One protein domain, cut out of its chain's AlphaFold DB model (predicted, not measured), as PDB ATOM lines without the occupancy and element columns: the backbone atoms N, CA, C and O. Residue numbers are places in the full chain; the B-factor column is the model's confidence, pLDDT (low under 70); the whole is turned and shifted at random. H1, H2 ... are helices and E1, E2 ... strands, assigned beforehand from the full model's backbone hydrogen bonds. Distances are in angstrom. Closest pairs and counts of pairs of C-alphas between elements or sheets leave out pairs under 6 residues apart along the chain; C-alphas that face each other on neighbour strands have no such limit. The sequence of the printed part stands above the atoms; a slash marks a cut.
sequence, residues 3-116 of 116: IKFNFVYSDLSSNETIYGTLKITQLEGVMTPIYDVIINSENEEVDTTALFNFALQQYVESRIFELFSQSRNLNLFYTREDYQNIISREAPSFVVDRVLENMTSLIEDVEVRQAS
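What this domain is: This is residues 3 to 116 of the 116 residues of an uncharacterized protein of Flammeovirga aprica JL-4 (UniProt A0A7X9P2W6). A twisted sheet of three strands, E1, E2 and E3, has the long helix H1 over one face, with residues 48 to 63 of H1 packed on it; on the side of H1 away from the sheet H3 crosses it, and H2 packs on H3. H1 lies in the middle, its centre 2.5 A from the mean of the C-alphas, and H4, the element whose centre is farthest from that mean at 19.6 A, lies toward the end of the long axis that is away from the sheet. The printed part has 114 residues with three named strands and then four named helices, in the order E1 E2 E3 H1 H2 H3 H4; the sheet's order is E1 - E2 - E3, antiparallel, and the class is mixed, helices and strands. The whole is only just loose, close to compact, with a radius of gyration of the C-alphas of 16.1 A and spans of 54 by 37 by 23 A.

Where its parts are: E1 is residues 3 to 11, 24.3 A long, and begins at C-alpha 3 (122.415, 120.524, 121.026). E2 is residues 16 to 25, 28.0 A, and E3 residues 34 to 39, 16.6 A. H1, residues 48 to 73, is 37.3 A long and begins at C-alpha 48 (130.708, 104.124, 113.634). H2 is residues 80 to 87, 10.8 A, H3 residues 93 to 102, 14.4 A, and H4 residues 104 to 114, 15.5 A, ending at C-alpha 114 (141.913, 144.140, 113.270).

How they stand to each other: The sheet is a meander, each strand the antiparallel neighbour of the one before. E1 and E2 form a hairpin at 156 degrees, with N 5 and O 22 at 2.8 A; E2 and E3 form another at 155 degrees, with N 23 and O 36 at 2.8 A. H1 is on one face of the sheet, giving two layers, a helix layer and a strand layer; the closest C-alphas of H1 and E1 are those of Ala 55 and Phe 7, 6.2 A apart. H1 touches H3 with residues 56 to 61 alone, at a steep tilt of 65 degrees, the C-alphas of Val 60 and Val 96 being closest at 6.4 A. H1 and H2 only just touch, with 3 pairs of C-alphas within 8 A, the closest being Ile 64 and Tyr 83 at 7.0 A. H2 touches H3 at a steep tilt of 47 degrees, opposite ways, closest at the C-alphas of Gln 84 and Val 96, 6.5 A. H3 and H4 meet only through their link, and H1 and H4 are near each other. H2, H3 and H4 are not on the sheet. In H1, H2 and H3 every O i to N i+4 pair is within hydrogen-bond range; in H4 4 of 7 are.

The domain as a whole: The C-alphas farthest apart, those of Glu 42 and Ser 116, are 54.7 A apart. The printed part has no cut, and no link is long. Mean pLDDT of the printed part is 85.3; residues 43 to 44 and 105 to 116 are under 70.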
ATOM      1  N   ILE A   3     122.289 120.099 122.422       94.25
ATOM      2  CA  ILE A   3     122.415 120.524 121.026       94.25
ATOM      3  C   ILE A   3     122.094 119.325 120.139       94.25
ATOM      4  O   ILE A   3     122.517 118.205 120.426       94.25
ATOM      5  N   LYS A   4     121.318 119.555 119.079       96.38
ATOM      6  CA  LYS A   4     121.030 118.561 118.043       96.38
ATOM      7  C   LYS A   4     121.500 119.112 116.708       96.38
ATOM      8  O   LYS A   4     121.037 120.172 116.296       96.38
ATOM      9  N   PHE A   5     122.390 118.386 116.052       96.19
ATOM     10  CA  PHE A   5     122.962 118.742 114.765       96.19
ATOM     11  C   PHE A   5     122.675 117.632 113.761       96.19
ATOM     12  O   PHE A   5     123.067 116.486 113.975       96.19
ATOM     13  N   ASN A   6     121.960 117.959 112.689       95.69
ATOM     14  CA  ASN A   6     121.709 117.011 111.609       95.69
ATOM     15  C   ASN A   6     122.895 117.025 110.650       95.69
ATOM     16  O   ASN A   6     123.333 118.100 110.244       95.69
ATOM     17  N   PHE A   7     123.379 115.848 110.275       94.19
ATOM     18  CA  PHE A   7     124.513 115.692 109.374       94.19
ATOM     19  C   PHE A   7     124.175 114.738 108.229       94.19
ATOM     20  O   PHE A   7     123.246 113.927 108.314       94.19
ATOM     21  N   VAL A   8     124.963 114.840 107.160       92.25
ATOM     22  CA  VAL A   8     124.905 113.944 106.002       92.25
ATOM     23  C   VAL A   8     126.298 113.384 105.770       92.25
ATOM     24  O   VAL A   8     127.233 114.153 105.541       92.25
ATOM     25  N   TYR A   9     126.428 112.063 105.841       88.94
ATOM     26  CA  TYR A   9     127.673 111.333 105.615       88.94
ATOM     27  C   TYR A   9     127.561 110.490 104.347       88.94
ATOM     28  O   TYR A   9     126.593 109.754 104.176       88.94
ATOM     29  N   SER A  10     128.548 110.592 103.464       85.00
ATOM     30  CA  SER A  10     128.645 109.747 102.275       85.00
ATOM     31  C   SER A  10     129.730 108.708 102.518       85.00
ATOM     32  O   SER A  10     130.914 109.046 102.540       85.00
ATOM     33  N   ASP A  11     129.321 107.461 102.722       77.44
ATOM     34  CA  ASP A  11     130.253 106.353 102.873       77.44
ATOM     35  C   ASP A  11     130.775 105.948 101.493       77.44
ATOM     36  O   ASP A  11     130.048 105.433 100.644       77.44
ATOM     37  N   LEU A  12     132.062 106.198 101.259       74.12
ATOM     38  CA  LEU A  12     132.717 105.894  99.988       74.12
ATOM     39  C   LEU A  12     132.866 104.388  99.747       74.12
ATOM     40  O   LEU A  12     133.054 103.982  98.602       74.12
ATOM     41  N   SER A  13     132.813 103.566 100.800       74.88
ATOM     42  CA  SER A  13     132.999 102.118 100.692       74.88
ATOM     43  C   SER A  13     131.727 101.392 100.249       74.88
ATOM     44  O   SER A  13     131.796 100.493  99.411       74.88
ATOM     45  N   SER A  14     130.568 101.839 100.735       73.88
ATOM     46  CA  SER A  14     129.245 101.322 100.361       73.88
ATOM     47  C   SER A  14     128.543 102.154  99.279       73.88
ATOM     48  O   SER A  14     127.557 101.705  98.699       73.88
ATOM     49  N   ASN A  15     129.063 103.348  98.957       77.19
ATOM     50  CA  ASN A  15     128.429 104.344  98.086       77.19
ATOM     51  C   ASN A  15     127.021 104.756  98.573       77.19
ATOM     52  O   ASN A  15     126.157 105.142  97.780       77.19
ATOM     53  N   GLU A  16     126.792 104.679  99.886       80.88
ATOM     54  CA  GLU A  16     125.538 105.052 100.532       80.88
ATOM     55  C   GLU A  16     125.617 106.448 101.156       80.88
ATOM     56  O   GLU A  16     126.659 106.914 101.622       80.88
ATOM     57  N   THR A  17     124.473 107.134 101.172       87.25
ATOM     58  CA  THR A  17     124.313 108.393 101.903       87.25
ATOM     59  C   THR A  17     123.541 108.128 103.184       87.25
ATOM     60  O   THR A  17     122.378 107.734 103.151       87.25
ATOM     61  N   ILE A  18     124.193 108.385 104.312       88.69
ATOM     62  CA  ILE A  18     123.653 108.205 105.651       88.69
ATOM     63  C   ILE A  18     123.243 109.566 106.200       88.69
ATOM     64  O   ILE A  18     124.031 110.513 106.254       88.69
ATOM     65  N   TYR A  19     121.998 109.641 106.655       90.94
ATOM     66  CA  TYR A  19     121.464 110.793 107.364       90.94
ATOM     67  C   TYR A  19     121.435 110.488 108.855       90.94
ATOM     68  O   TYR A  19     121.008 109.407 109.277       90.94
ATOM     69  N   GLY A  20     121.867 111.450 109.661       93.44
ATOM     70  CA  GLY A  20     121.905 111.265 111.099       93.44
ATOM     71  C   GLY A  20     121.802 112.551 111.891       93.44
ATOM     72  O   GLY A  20     121.774 113.662 111.358       93.44
ATOM     73  N   THR A  21     121.747 112.373 113.202       95.88
ATOM     74  CA  THR A  21     121.750 113.443 114.186       95.88
ATOM     75  C   THR A  21     122.863 113.188 115.192       95.88
ATOM     76  O   THR A  21     122.884 112.157 115.864       95.88
ATOM     77  N   LEU A  22     123.763 114.156 115.330       96.88
ATOM     78  CA  LEU A  22     124.659 114.275 116.470       96.88
ATOM     79  C   LEU A  22     123.914 115.006 117.588       96.88
ATOM     80  O   LEU A  22     123.403 116.113 117.402       96.88
ATOM     81  N   LYS A  23     123.866 114.399 118.766       97.12
ATOM     82  CA  LYS A  23     123.312 114.997 119.975       97.12
ATOM     83  C   LYS A  23     124.438 115.228 120.974       97.12
ATOM     84  O   LYS A  23     125.092 114.286 121.406       97.12
ATOM     85  N   ILE A  24     124.623 116.483 121.367       95.94
ATOM     86  CA  ILE A  24     125.631 116.905 122.341       95.94
ATOM     87  C   ILE A  24     124.903 117.291 123.623       95.94
ATOM     88  O   ILE A  24     124.111 118.238 123.644       95.94
ATOM     89  N   THR A  25     125.141 116.544 124.694       95.06
ATOM     90  CA  THR A  25     124.493 116.741 125.990       95.06
ATOM     91  C   THR A  25     125.512 117.251 126.998       95.06
ATOM     92  O   THR A  25     126.348 116.501 127.493       95.06
ATOM     93  N   GLN A  26     125.408 118.534 127.335       90.56
ATOM     94  CA  GLN A  26     126.186 119.155 128.400       90.56
ATOM     95  C   GLN A  26     125.388 119.097 129.706       90.56
ATOM     96  O   GLN A  26     124.364 119.785 129.849       90.56
ATOM     97  N   LEU A  27     125.860 118.277 130.644       88.38
ATOM     98  CA  LEU A  27     125.299 118.148 131.987       88.38
ATOM     99  C   LEU A  27     125.915 119.184 132.933       88.38
ATOM    100  O   LEU A  27     127.056 119.614 132.762       88.38
ATOM    101  N   GLU A  28     125.147 119.604 133.931       85.69
ATOM    102  CA  GLU A  28     125.648 120.491 134.977       85.69
ATOM    103  C   GLU A  28     126.723 119.774 135.809       85.69
ATOM    104  O   GLU A  28     126.578 118.600 136.144       85.69
ATOM    105  N   GLY A  29     127.831 120.462 136.102       81.81
ATOM    106  CA  GLY A  29     128.947 119.905 136.877       81.81
ATOM    107  C   GLY A  29     129.859 118.921 136.130       81.81
ATOM    108  O   GLY A  29     130.849 118.476 136.704       81.81
ATOM    109  N   VAL A  30     129.579 118.599 134.862       81.69
ATOM    110  CA  VAL A  30     130.422 117.715 134.038       81.69
ATOM    111  C   VAL A  30     131.266 118.555 133.081       81.69
ATOM    112  O   VAL A  30     130.729 119.399 132.375       81.69
ATOM    113  N   MET A  31     132.584 118.344 133.033       78.00
ATOM    114  CA  MET A  31     133.456 119.126 132.136       78.00
ATOM    115  C   MET A  31     133.355 118.710 130.665       78.00
ATOM    116  O   MET A  31     133.536 119.549 129.790       78.00
ATOM    117  N   THR A  32     133.078 117.435 130.390       85.56
ATOM    118  CA  THR A  32     133.043 116.892 129.027       85.56
ATOM    119  C   THR A  32     131.606 116.560 128.620       85.56
ATOM    120  O   THR A  32     130.935 115.822 129.347       85.56
ATOM    121  N   PRO A  33     131.118 117.061 127.473       91.44
ATOM    122  CA  PRO A  33     129.806 116.688 126.966       91.44
ATOM    123  C   PRO A  33     129.696 115.186 126.682       91.44
ATOM    124  O   PRO A  33     130.675 114.515 126.359       91.44
ATOM    125  N   ILE A  34     128.472 114.666 126.756       93.31
ATOM    126  CA  ILE A  34     128.131 113.333 126.251       93.31
ATOM    127  C   ILE A  34     127.691 113.478 124.797       93.31
ATOM    128  O   ILE A  34     126.872 114.348 124.483       93.31
ATOM    129  N   TYR A  35     128.209 112.616 123.929       94.81
ATOM    130  CA  TYR A  35     127.941 112.639 122.497       94.81
ATOM    131  C   TYR A  35     127.201 111.369 122.077       94.81
ATOM    132  O   TYR A  35     127.727 110.272 122.243       94.81
ATOM    133  N   ASP A  36     126.015 111.529 121.493       94.56
ATOM    134  CA  ASP A  36     125.261 110.436 120.880       94.56
ATOM    135  C   ASP A  36     125.169 110.678 119.368       94.56
ATOM    136  O   ASP A  36     124.793 111.771 118.938       94.56
ATOM    137  N   VAL A  37     125.462 109.662 118.554       93.56
ATOM    138  CA  VAL A  37     125.209 109.693 117.108       93.56
ATOM    139  C   VAL A  37     124.080 108.730 116.790       93.56
ATOM    140  O   VAL A  37     124.156 107.542 117.088       93.56
ATOM    141  N   ILE A  38     123.018 109.268 116.200       91.25
ATOM    142  CA  ILE A  38     121.828 108.521 115.805       91.25
ATOM    143  C   ILE A  38     121.782 108.546 114.286       91.25
ATOM    144  O   ILE A  38     121.698 109.621 113.696       91.25
ATOM    145  N   ILE A  39     121.828 107.378 113.657       89.00
ATOM    146  CA  ILE A  39     121.688 107.235 112.207       89.00
ATOM    147  C   ILE A  39     120.438 106.452 111.870       89.00
ATOM    148  O   ILE A  39     119.998 105.602 112.641       89.00
ATOM    149  N   ASN A  40     119.889 106.739 110.698       78.25
ATOM    150  CA  ASN A  40     118.862 105.910 110.097       78.25
ATOM    151  C   ASN A  40     119.503 105.118 108.953       78.25
ATOM    152  O   ASN A  40     119.544 105.597 107.822       78.25
ATOM    153  N   SER A  41     120.082 103.963 109.282       73.38
ATOM    154  CA  SER A  41     120.705 103.053 108.319       73.38
ATOM    155  C   SER A  41     120.253 101.624 108.599       73.38
ATOM    156  O   SER A  41     120.218 101.207 109.756       73.38
ATOM    157  N   GLU A  42     119.919 100.885 107.543       70.94
ATOM    158  CA  GLU A  42     119.675  99.436 107.601       70.94
ATOM    159  C   GLU A  42     120.981  98.632 107.451       70.94
ATOM    160  O   GLU A  42     120.975  97.410 107.559       70.94
ATOM    161  N   ASN A  43     122.103  99.316 107.209       68.88
ATOM    162  CA  ASN A  43     123.404  98.711 106.966       68.88
ATOM    163  C   ASN A  43     124.177  98.519 108.285       68.88
ATOM    164  O   ASN A  43     124.464  99.488 108.993       68.88
ATOM    165  N   GLU A  44     124.515  97.270 108.615       65.88
ATOM    166  CA  GLU A  44     125.233  96.908 109.847       65.88
ATOM    167  C   GLU A  44     126.752  97.165 109.767       65.88
ATOM    168  O   GLU A  44     127.424  97.159 110.797       65.88
ATOM    169  N   GLU A  45     127.305  97.426 108.575       75.25
ATOM    170  CA  GLU A  45     128.759  97.550 108.353       75.25
ATOM    171  C   GLU A  45     129.303  98.988 108.449       75.25
ATOM    172  O   GLU A  45     130.474  99.236 108.163       75.25
ATOM    173  N   VAL A  46     128.489  99.957 108.875       78.06
ATOM    174  CA  VAL A  46     128.919 101.360 108.967       78.06
ATOM    175  C   VAL A  46     130.033 101.515 110.006       78.06
ATOM    176  O   VAL A  46     129.849 101.203 111.186       78.06
ATOM    177  N   ASP A  47     131.174 102.086 109.601       85.38
ATOM    178  CA  ASP A  47     132.235 102.476 110.534       85.38
ATOM    179  C   ASP A  47     131.746 103.613 111.446       85.38
ATOM    180  O   ASP A  47     131.821 104.808 111.137       85.38
ATOM    181  N   THR A  48     131.240 103.218 112.611       83.19
ATOM    182  CA  THR A  48     130.708 104.124 113.634       83.19
ATOM    183  C   THR A  48     131.745 105.119 114.153       83.19
ATOM    184  O   THR A  48     131.374 106.232 114.530       83.19
ATOM    185  N   THR A  49     133.037 104.775 114.141       88.06
ATOM    186  CA  THR A  49     134.106 105.674 114.599       88.06
ATOM    187  C   THR A  49     134.380 106.750 113.558       88.06
ATOM    188  O   THR A  49     134.468 107.934 113.899       88.06
ATOM    189  N   ALA A  50     134.481 106.366 112.285       87.62
ATOM    190  CA  ALA A  50     134.622 107.316 111.185       87.62
ATOM    191  C   ALA A  50     133.420 108.269 111.122       87.62
ATOM    192  O   ALA A  50     133.595 109.489 111.078       87.62
ATOM    193  N   LEU A  51     132.208 107.719 111.214       89.81
ATOM    194  CA  LEU A  51     130.961 108.475 111.227       89.81
ATOM    195  C   LEU A  51     130.901 109.472 112.394       89.81
ATOM    196  O   LEU A  51     130.566 110.639 112.196       89.81
ATOM    197  N   PHE A  52     131.247 109.035 113.607       92.56
ATOM    198  CA  PHE A  52     131.268 109.892 114.790       92.56
ATOM    199  C   PHE A  52     132.218 111.080 114.623       92.56
ATOM    200  O   PHE A  52     131.832 112.232 114.834       92.56
ATOM    201  N   ASN A  53     133.451 110.804 114.192       92.31
ATOM    202  CA  ASN A  53     134.464 111.835 113.973       92.31
ATOM    203  C   ASN A  53     134.052 112.820 112.876       92.31
ATOM    204  O   ASN A  53     134.310 114.019 112.995       92.31
ATOM    205  N   PHE A  54     133.399 112.322 111.828       92.88
ATOM    206  CA  PHE A  54     132.867 113.141 110.750       92.88
ATOM    207  C   PHE A  54     131.716 114.037 111.222       92.88
ATOM    208  O   PHE A  54     131.731 115.240 110.969       92.88
ATOM    209  N   ALA A  55     130.751 113.482 111.958       95.38
ATOM    210  CA  ALA A  55     129.619 114.232 112.492       95.38
ATOM    211  C   ALA A  55     130.076 115.352 113.443       95.38
ATOM    212  O   ALA A  55     129.589 116.480 113.354       95.38
ATOM    213  N   LEU A  56     131.050 115.068 114.316       95.75
ATOM    214  CA  LEU A  56     131.670 116.078 115.179       95.75
ATOM    215  C   LEU A  56     132.396 117.161 114.382       95.75
ATOM    216  O   LEU A  56     132.283 118.339 114.715       95.75
ATOM    217  N   GLN A  57     133.138 116.781 113.342       95.44
ATOM    218  CA  GLN A  57     133.834 117.744 112.497       95.44
ATOM    219  C   GLN A  57     132.848 118.685 111.795       95.44
ATOM    220  O   GLN A  57     132.999 119.900 111.909       95.44
ATOM    221  N   GLN A  58     131.807 118.146 111.150       95.56
ATOM    222  CA  GLN A  58     130.773 118.958 110.501       95.56
ATOM    223  C   GLN A  58     130.059 119.885 111.488       95.56
ATOM    224  O   GLN A  58     129.749 121.028 111.151       95.56
ATOM    225  N   TYR A  59     129.812 119.414 112.715       96.88
ATOM    226  CA  TYR A  59     129.238 120.251 113.760       96.88
ATOM    227  C   TYR A  59     130.128 121.458 114.070       96.88
ATOM    228  O   TYR A  59     129.649 122.592 114.071       96.88
ATOM    229  N   VAL A  60     131.424 121.228 114.301       96.56
ATOM    230  CA  VAL A  60     132.382 122.300 114.605       96.56
ATOM    231  C   VAL A  60     132.510 123.273 113.432       96.56
ATOM    232  O   VAL A  60     132.472 124.481 113.651       96.56
ATOM    233  N   GLU A  61     132.592 122.775 112.196       94.62
ATOM    234  CA  GLU A  61     132.603 123.605 110.983       94.62
ATOM    235  C   GLU A  61     131.358 124.500 110.922       94.62
ATOM    236  O   GLU A  61     131.466 125.725 110.835       94.62
ATOM    237  N   SER A  62     130.168 123.906 111.062       94.94
ATOM    238  CA  SER A  62     128.897 124.639 111.082       94.94
ATOM    239  C   SER A  62     128.865 125.691 112.190       94.94
ATOM    240  O   SER A  62     128.366 126.797 111.976       94.94
ATOM    241  N   ARG A  63     129.391 125.367 113.374       95.06
ATOM    242  CA  ARG A  63     129.400 126.269 114.525       95.06
ATOM    243  C   ARG A  63     130.331 127.459 114.317       95.06
ATOM    244  O   ARG A  63     129.952 128.586 114.632       95.06
ATOM    245  N   ILE A  64     131.513 127.237 113.742       93.50
ATOM    246  CA  ILE A  64     132.439 128.316 113.372       93.50
ATOM    247  C   ILE A  64     131.786 129.228 112.335       93.50
ATOM    248  O   ILE A  64     131.799 130.444 112.512       93.50
ATOM    249  N   PHE A  65     131.156 128.671 111.295       91.25
ATOM    250  CA  PHE A  65     130.449 129.465 110.284       91.25
ATOM    251  C   PHE A  65     129.305 130.296 110.871       91.25
ATOM    252  O   PHE A  65     129.123 131.454 110.484       91.25
ATOM    253  N   GLU A  66     128.544 129.736 111.810       92.62
ATOM    254  CA  GLU A  66     127.484 130.455 112.515       92.62
ATOM    255  C   GLU A  66     128.054 131.639 113.310       92.62
ATOM    256  O   GLU A  66     127.610 132.775 113.127       92.62
ATOM    257  N   LEU A  67     129.071 131.395 114.145       92.00
ATOM    258  CA  LEU A  67     129.732 132.421 114.959       92.00
ATOM    259  C   LEU A  67     130.395 133.500 114.098       92.00
ATOM    260  O   LEU A  67     130.294 134.692 114.403       92.00
ATOM    261  N   PHE A  68     131.030 133.102 112.997       89.06
ATOM    262  CA  PHE A  68     131.577 134.019 112.007       89.06
ATOM    263  C   PHE A  68     130.465 134.907 111.439       89.06
ATOM    264  O   PHE A  68     130.550 136.128 111.505       89.06
ATOM    265  N   SER A  69     129.374 134.318 110.952       88.00
ATOM    266  CA  SER A  69     128.272 135.069 110.338       88.00
ATOM    267  C   SER A  69     127.607 136.035 111.326       88.00
ATOM    268  O   SER A  69     127.341 137.190 110.993       88.00
ATOM    269  N   GLN A  70     127.378 135.589 112.563       90.31
ATOM    270  CA  GLN A  70     126.806 136.412 113.630       90.31
ATOM    271  C   GLN A  70     127.733 137.562 114.029       90.31
ATOM    272  O   GLN A  70     127.279 138.700 114.134       90.31
ATOM    273  N   SER A  71     129.028 137.292 114.216       88.69
ATOM    274  CA  SER A  71     130.002 138.326 114.580       88.69
ATOM    275  C   SER A  71     130.151 139.377 113.484       88.69
ATOM    276  O   SER A  71     130.099 140.567 113.789       88.69
ATOM    277  N   ARG A  72     130.195 138.978 112.203       82.81
ATOM    278  CA  ARG A  72     130.230 139.928 111.076       82.81
ATOM    279  C   ARG A  72     129.026 140.863 111.051       82.81
ATOM    280  O   ARG A  72     129.207 142.057 110.841       82.81
ATOM    281  N   ASN A  73     127.825 140.352 111.323       84.56
ATOM    282  CA  ASN A  73     126.616 141.181 111.395       84.56
ATOM    283  C   ASN A  73     126.668 142.225 112.523       84.56
ATOM    284  O   ASN A  73     125.963 143.230 112.466       84.56
ATOM    285  N   LEU A  74     127.503 141.996 113.537       86.75
ATOM    286  CA  LEU A  74     127.708 142.885 114.678       86.75
ATOM    287  C   LEU A  74     128.998 143.717 114.568       86.75
ATOM    288  O   LEU A  74     129.344 144.406 115.524       86.75
ATOM    289  N   ASN A  75     129.715 143.662 113.435       83.81
ATOM    290  CA  ASN A  75     131.068 144.217 113.275       83.81
ATOM    291  C   ASN A  75     132.056 143.741 114.358       83.81
ATOM    292  O   ASN A  75     132.984 144.455 114.735       83.81
ATOM    293  N   LEU A  76     131.854 142.520 114.850       84.75
ATOM    294  CA  LEU A  76     132.760 141.823 115.749       84.75
ATOM    295  C   LEU A  76     133.649 140.874 114.946       84.75
ATOM    296  O   LEU A  76     133.285 140.371 113.881       84.75
ATOM    297  N   PHE A  77     134.840 140.647 115.475       85.00
ATOM    298  CA  PHE A  77     135.906 139.912 114.820       85.00
ATOM    299  C   PHE A  77     136.514 138.986 115.873       85.00
ATOM    300  O   PHE A  77     137.108 139.463 116.837       85.00
ATOM    301  N   TYR A  78     136.296 137.682 115.720       86.50
ATOM    302  CA  TYR A  78     136.831 136.674 116.631       86.50
ATOM    303  C   TYR A  78     138.186 136.172 116.145       86.50
ATOM    304  O   TYR A  78     138.354 135.861 114.964       86.50
ATOM    305  N   THR A  79     139.124 136.083 117.080       87.06
ATOM    306  CA  THR A  79     140.420 135.428 116.904       87.06
ATOM    307  C   THR A  79     140.265 133.909 116.965       87.06
ATOM    308  O   THR A  79     139.226 133.381 117.376       87.06
ATOM    309  N   ARG A  80     141.322 133.174 116.604       88.50
ATOM    310  CA  ARG A  80     141.359 131.715 116.776       88.50
ATOM    311  C   ARG A  80     141.085 131.291 118.227       88.50
ATOM    312  O   ARG A  80     140.332 130.344 118.449       88.50
ATOM    313  N   GLU A  81     141.657 132.012 119.190       89.94
ATOM    314  CA  GLU A  81     141.487 131.745 120.622       89.94
ATOM    315  C   GLU A  81     140.032 131.958 121.069       89.94
ATOM    316  O   GLU A  81     139.495 131.165 121.845       89.94
ATOM    317  N   ASP A  82     139.344 132.964 120.522       91.19
ATOM    318  CA  ASP A  82     137.925 133.195 120.810       91.19
ATOM    319  C   ASP A  82     137.059 132.011 120.360       91.19
ATOM    320  O   ASP A  82     136.241 131.508 121.135       91.19
ATOM    321  N   TYR A  83     137.264 131.510 119.134       91.88
ATOM    322  CA  TYR A  83     136.541 130.331 118.648       91.88
ATOM    323  C   TYR A  83     136.823 129.096 119.510       91.88
ATOM    324  O   TYR A  83     135.887 128.378 119.870       91.88
ATOM    325  N   GLN A  84     138.085 128.863 119.891       92.12
ATOM    326  CA  GLN A  84     138.452 127.770 120.799       92.12
ATOM    327  C   GLN A  84     137.729 127.894 122.144       92.12
ATOM    328  O   GLN A  84     137.111 126.936 122.613       92.12
ATOM    329  N   ASN A  85     137.735 129.079 122.752       91.12
ATOM    330  CA  ASN A  85     137.105 129.323 124.048       91.12
ATOM    331  C   ASN A  85     135.581 129.150 124.011       91.12
ATOM    332  O   ASN A  85     134.999 128.615 124.958       91.12
ATOM    333  N   ILE A  86     134.929 129.562 122.923       91.31
ATOM    334  CA  ILE A  86     133.477 129.422 122.761       91.31
ATOM    335  C   ILE A  86     133.097 127.949 122.538       91.31
ATOM    336  O   ILE A  86     132.206 127.434 123.214       91.31
ATOM    337  N   ILE A  87     133.780 127.265 121.615       92.94
ATOM    338  CA  ILE A  87     133.374 125.935 121.130       92.94
ATOM    339  C   ILE A  87     133.905 124.801 122.021       92.94
ATOM    340  O   ILE A  87     133.307 123.728 122.056       92.94
ATOM    341  N   SER A  88     134.965 125.014 122.806       87.88
ATOM    342  CA  SER A  88     135.546 123.992 123.707       87.88
ATOM    343  C   SER A  88     134.574 123.437 124.754       87.88
ATOM    344  O   SER A  88     134.804 122.365 125.311       87.88
ATOM    345  N   ARG A  89     133.464 124.138 125.018       87.50
ATOM    346  CA  ARG A  89     132.372 123.659 125.885       87.50
ATOM    347  C   ARG A  89     131.408 122.704 125.181       87.50
ATOM    348  O   ARG A  89     130.566 122.092 125.828       87.50
ATOM    349  N   GLU A  90     131.480 122.632 123.861       91.88
ATOM    350  CA  GLU A  90     130.565 121.893 122.994       91.88
ATOM    351  C   GLU A  90     131.290 120.715 122.324       91.88
ATOM    352  O   GLU A  90     130.728 119.626 122.214       91.88
ATOM    353  N   ALA A  91     132.556 120.885 121.934       92.81
ATOM    354  CA  ALA A  91     133.346 119.877 121.230       92.81
ATOM    355  C   ALA A  91     134.757 119.707 121.828       92.81
ATOM    356  O   ALA A  91     135.292 120.649 122.418       92.81
ATOM    357  N   PRO A  92     135.399 118.534 121.652       91.75
ATOM    358  CA  PRO A  92     136.770 118.319 122.106       91.75
ATOM    359  C   PRO A  92     137.751 119.273 121.415       91.75
ATOM    360  O   PRO A  92     137.675 119.463 120.199       91.75
ATOM    361  N   SER A  93     138.716 119.812 122.166       90.19
ATOM    362  CA  SER A  93     139.662 120.823 121.666       90.19
ATOM    363  C   SER A  93     140.406 120.381 120.406       90.19
ATOM    364  O   SER A  93     140.462 121.135 119.445       90.19
ATOM    365  N   PHE A  94     140.866 119.128 120.346       90.25
ATOM    366  CA  PHE A  94     141.589 118.612 119.179       90.25
ATOM    367  C   PHE A  94     140.757 118.640 117.881       90.25
ATOM    368  O   PHE A  94     141.315 118.778 116.794       90.25
ATOM    369  N   VAL A  95     139.425 118.506 117.972       92.88
ATOM    370  CA  VAL A  95     138.535 118.621 116.804       92.88
ATOM    371  C   VAL A  95     138.430 120.083 116.387       92.88
ATOM    372  O   VAL A  95     138.514 120.379 115.196       92.88
ATOM    373  N   VAL A  96     138.282 120.982 117.364       93.56
ATOM    374  CA  VAL A  96     138.209 122.433 117.147       93.56
ATOM    375  C   VAL A  96     139.481 122.950 116.484       93.56
ATOM    376  O   VAL A  96     139.399 123.619 115.457       93.56
ATOM    377  N   ASP A  97     140.645 122.566 116.999       92.31
ATOM    378  CA  ASP A  97     141.949 122.983 116.482       92.31
ATOM    379  C   ASP A  97     142.136 122.578 115.021       92.31
ATOM    380  O   ASP A  97     142.469 123.413 114.179       92.31
ATOM    381  N   ARG A  98     141.828 121.315 114.706       91.38
ATOM    382  CA  ARG A  98     141.909 120.778 113.345       91.38
ATOM    383  C   ARG A  98     140.993 121.526 112.372       91.38
ATOM    384  O   ARG A  98     141.380 121.780 111.237       91.38
ATOM    385  N   VAL A  99     139.771 121.863 112.788       92.69
ATOM    386  CA  VAL A  99     138.842 122.602 111.918       92.69
ATOM    387  C   VAL A  99     139.308 124.043 111.714       92.69
ATOM    388  O   VAL A  99     139.287 124.529 110.586       92.69
ATOM    389  N   LEU A 100     139.777 124.714 112.767       90.88
ATOM    390  CA  LEU A 100     140.301 126.078 112.658       90.88
ATOM    391  C   LEU A 100     141.529 126.146 111.738       90.88
ATOM    392  O   LEU A 100     141.645 127.094 110.968       90.88
ATOM    393  N   GLU A 101     142.396 125.127 111.745       89.31
ATOM    394  CA  GLU A 101     143.504 125.004 110.780       89.31
ATOM    395  C   GLU A 101     143.013 124.884 109.338       89.31
ATOM    396  O   GLU A 101     143.523 125.566 108.447       89.31
ATOM    397  N   ASN A 102     141.978 124.083 109.094       86.38
ATOM    398  CA  ASN A 102     141.401 123.949 107.756       86.38
ATOM    399  C   ASN A 102     140.702 125.237 107.285       86.38
ATOM    400  O   ASN A 102     140.622 125.496 106.086       86.38
ATOM    401  N   MET A 103     140.214 126.056 108.220       82.44
ATOM    402  CA  MET A 103     139.510 127.314 107.954       82.44
ATOM    403  C   MET A 103     140.413 128.553 108.067       82.44
ATOM    404  O   MET A 103     139.903 129.673 108.114       82.44
ATOM    405  N   THR A 104     141.740 128.380 108.073       70.75
ATOM    406  CA  THR A 104     142.729 129.453 108.300       70.75
ATOM    407  C   THR A 104     142.498 130.689 107.421       70.75
ATOM    408  O   THR A 104     142.542 131.805 107.927       70.75
ATOM    409  N   SER A 105     142.139 130.527 106.144       67.69
ATOM    410  CA  SER A 105     141.897 131.660 105.234       67.69
ATOM    411  C   SER A 105     140.714 132.551 105.635       67.69
ATOM    412  O   SER A 105     140.727 133.746 105.357       67.69
ATOM    413  N   LEU A 106     139.698 132.008 106.318       66.19
ATOM    414  CA  LEU A 106     138.585 132.795 106.868       66.19
ATOM    415  C   LEU A 106     139.000 133.601 108.109       66.19
ATOM    416  O   LEU A 106     138.368 134.616 108.418       66.19
ATOM    417  N   ILE A 107     140.032 133.138 108.818       64.56
ATOM    418  CA  ILE A 107     140.491 133.666 110.108       64.56
ATOM    419  C   ILE A 107     141.641 134.665 109.917       64.56
ATOM    420  O   ILE A 107     141.606 135.736 110.507       64.56
ATOM    421  N   GLU A 108     142.619 134.403 109.051       62.72
ATOM    422  CA  GLU A 108     143.723 135.347 108.787       62.72
ATOM    423  C   GLU A 108     143.215 136.677 108.193       62.72
ATOM    424  O   GLU A 108     143.680 137.756 108.565       62.72
ATOM    425  N   ASP A 109     142.164 136.628 107.367       58.38
ATOM    426  CA  ASP A 109     141.458 137.811 106.853       58.38
ATOM    427  C   ASP A 109     140.813 138.668 107.968       58.38
ATOM    428  O   ASP A 109     140.507 139.846 107.762       58.38
ATOM    429  N   VAL A 110     140.562 138.092 109.153       58.31
ATOM    430  CA  VAL A 110     140.100 138.810 110.355       58.31
ATOM    431  C   VAL A 110     141.260 139.524 111.034       58.31
ATOM    432  O   VAL A 110     141.153 140.723 111.294       58.31
ATOM    433  N   GLU A 111     142.344 138.806 111.318       58.09
ATOM    434  CA  GLU A 111     143.471 139.315 112.110       58.09
ATOM    435  C   GLU A 111     144.141 140.510 111.422       58.09
ATOM    436  O   GLU A 111     144.407 141.534 112.056       58.09
ATOM    437  N   VAL A 112     144.299 140.449 110.096       59.41
ATOM    438  CA  VAL A 112     144.828 141.568 109.302       59.41
ATOM    439  C   VAL A 112     143.919 142.802 109.384       59.41
ATOM    440  O   VAL A 112     144.407 143.927 109.501       59.41
ATOM    441  N   ARG A 113     142.592 142.616 109.366       54.94
ATOM    442  CA  ARG A 113     141.620 143.723 109.453       54.94
ATOM    443  C   ARG A 113     141.521 144.338 110.848       54.94
ATOM    444  O   ARG A 113     141.135 145.492 110.940       54.94
ATOM    445  N   GLN A 114     141.835 143.595 111.908       56.53
ATOM    446  CA  GLN A 114     141.913 144.140 113.270       56.53
ATOM    447  C   GLN A 114     143.208 144.926 113.519       56.53
ATOM    448  O   GLN A 114     143.221 145.821 114.359       56.53
ATOM    449  N   ALA A 115     144.289 144.588 112.813       56.38
ATOM    450  CA  ALA A 115     145.584 145.261 112.926       56.38
ATOM    451  C   ALA A 115     145.704 146.552 112.083       56.38
ATOM    452  O   ALA A 115     146.728 147.232 112.172       56.38
ATOM    453  N   SER A 116     144.693 146.861 111.260       49.66
ATOM    454  CA  SER A 116     144.629 148.021 110.351       49.66
ATOM    455  C   SER A 116     143.766 149.142 110.926       49.66
ATOM    456  O   SER A 116     144.148 150.319 110.752       49.66
TER     457      SER A 116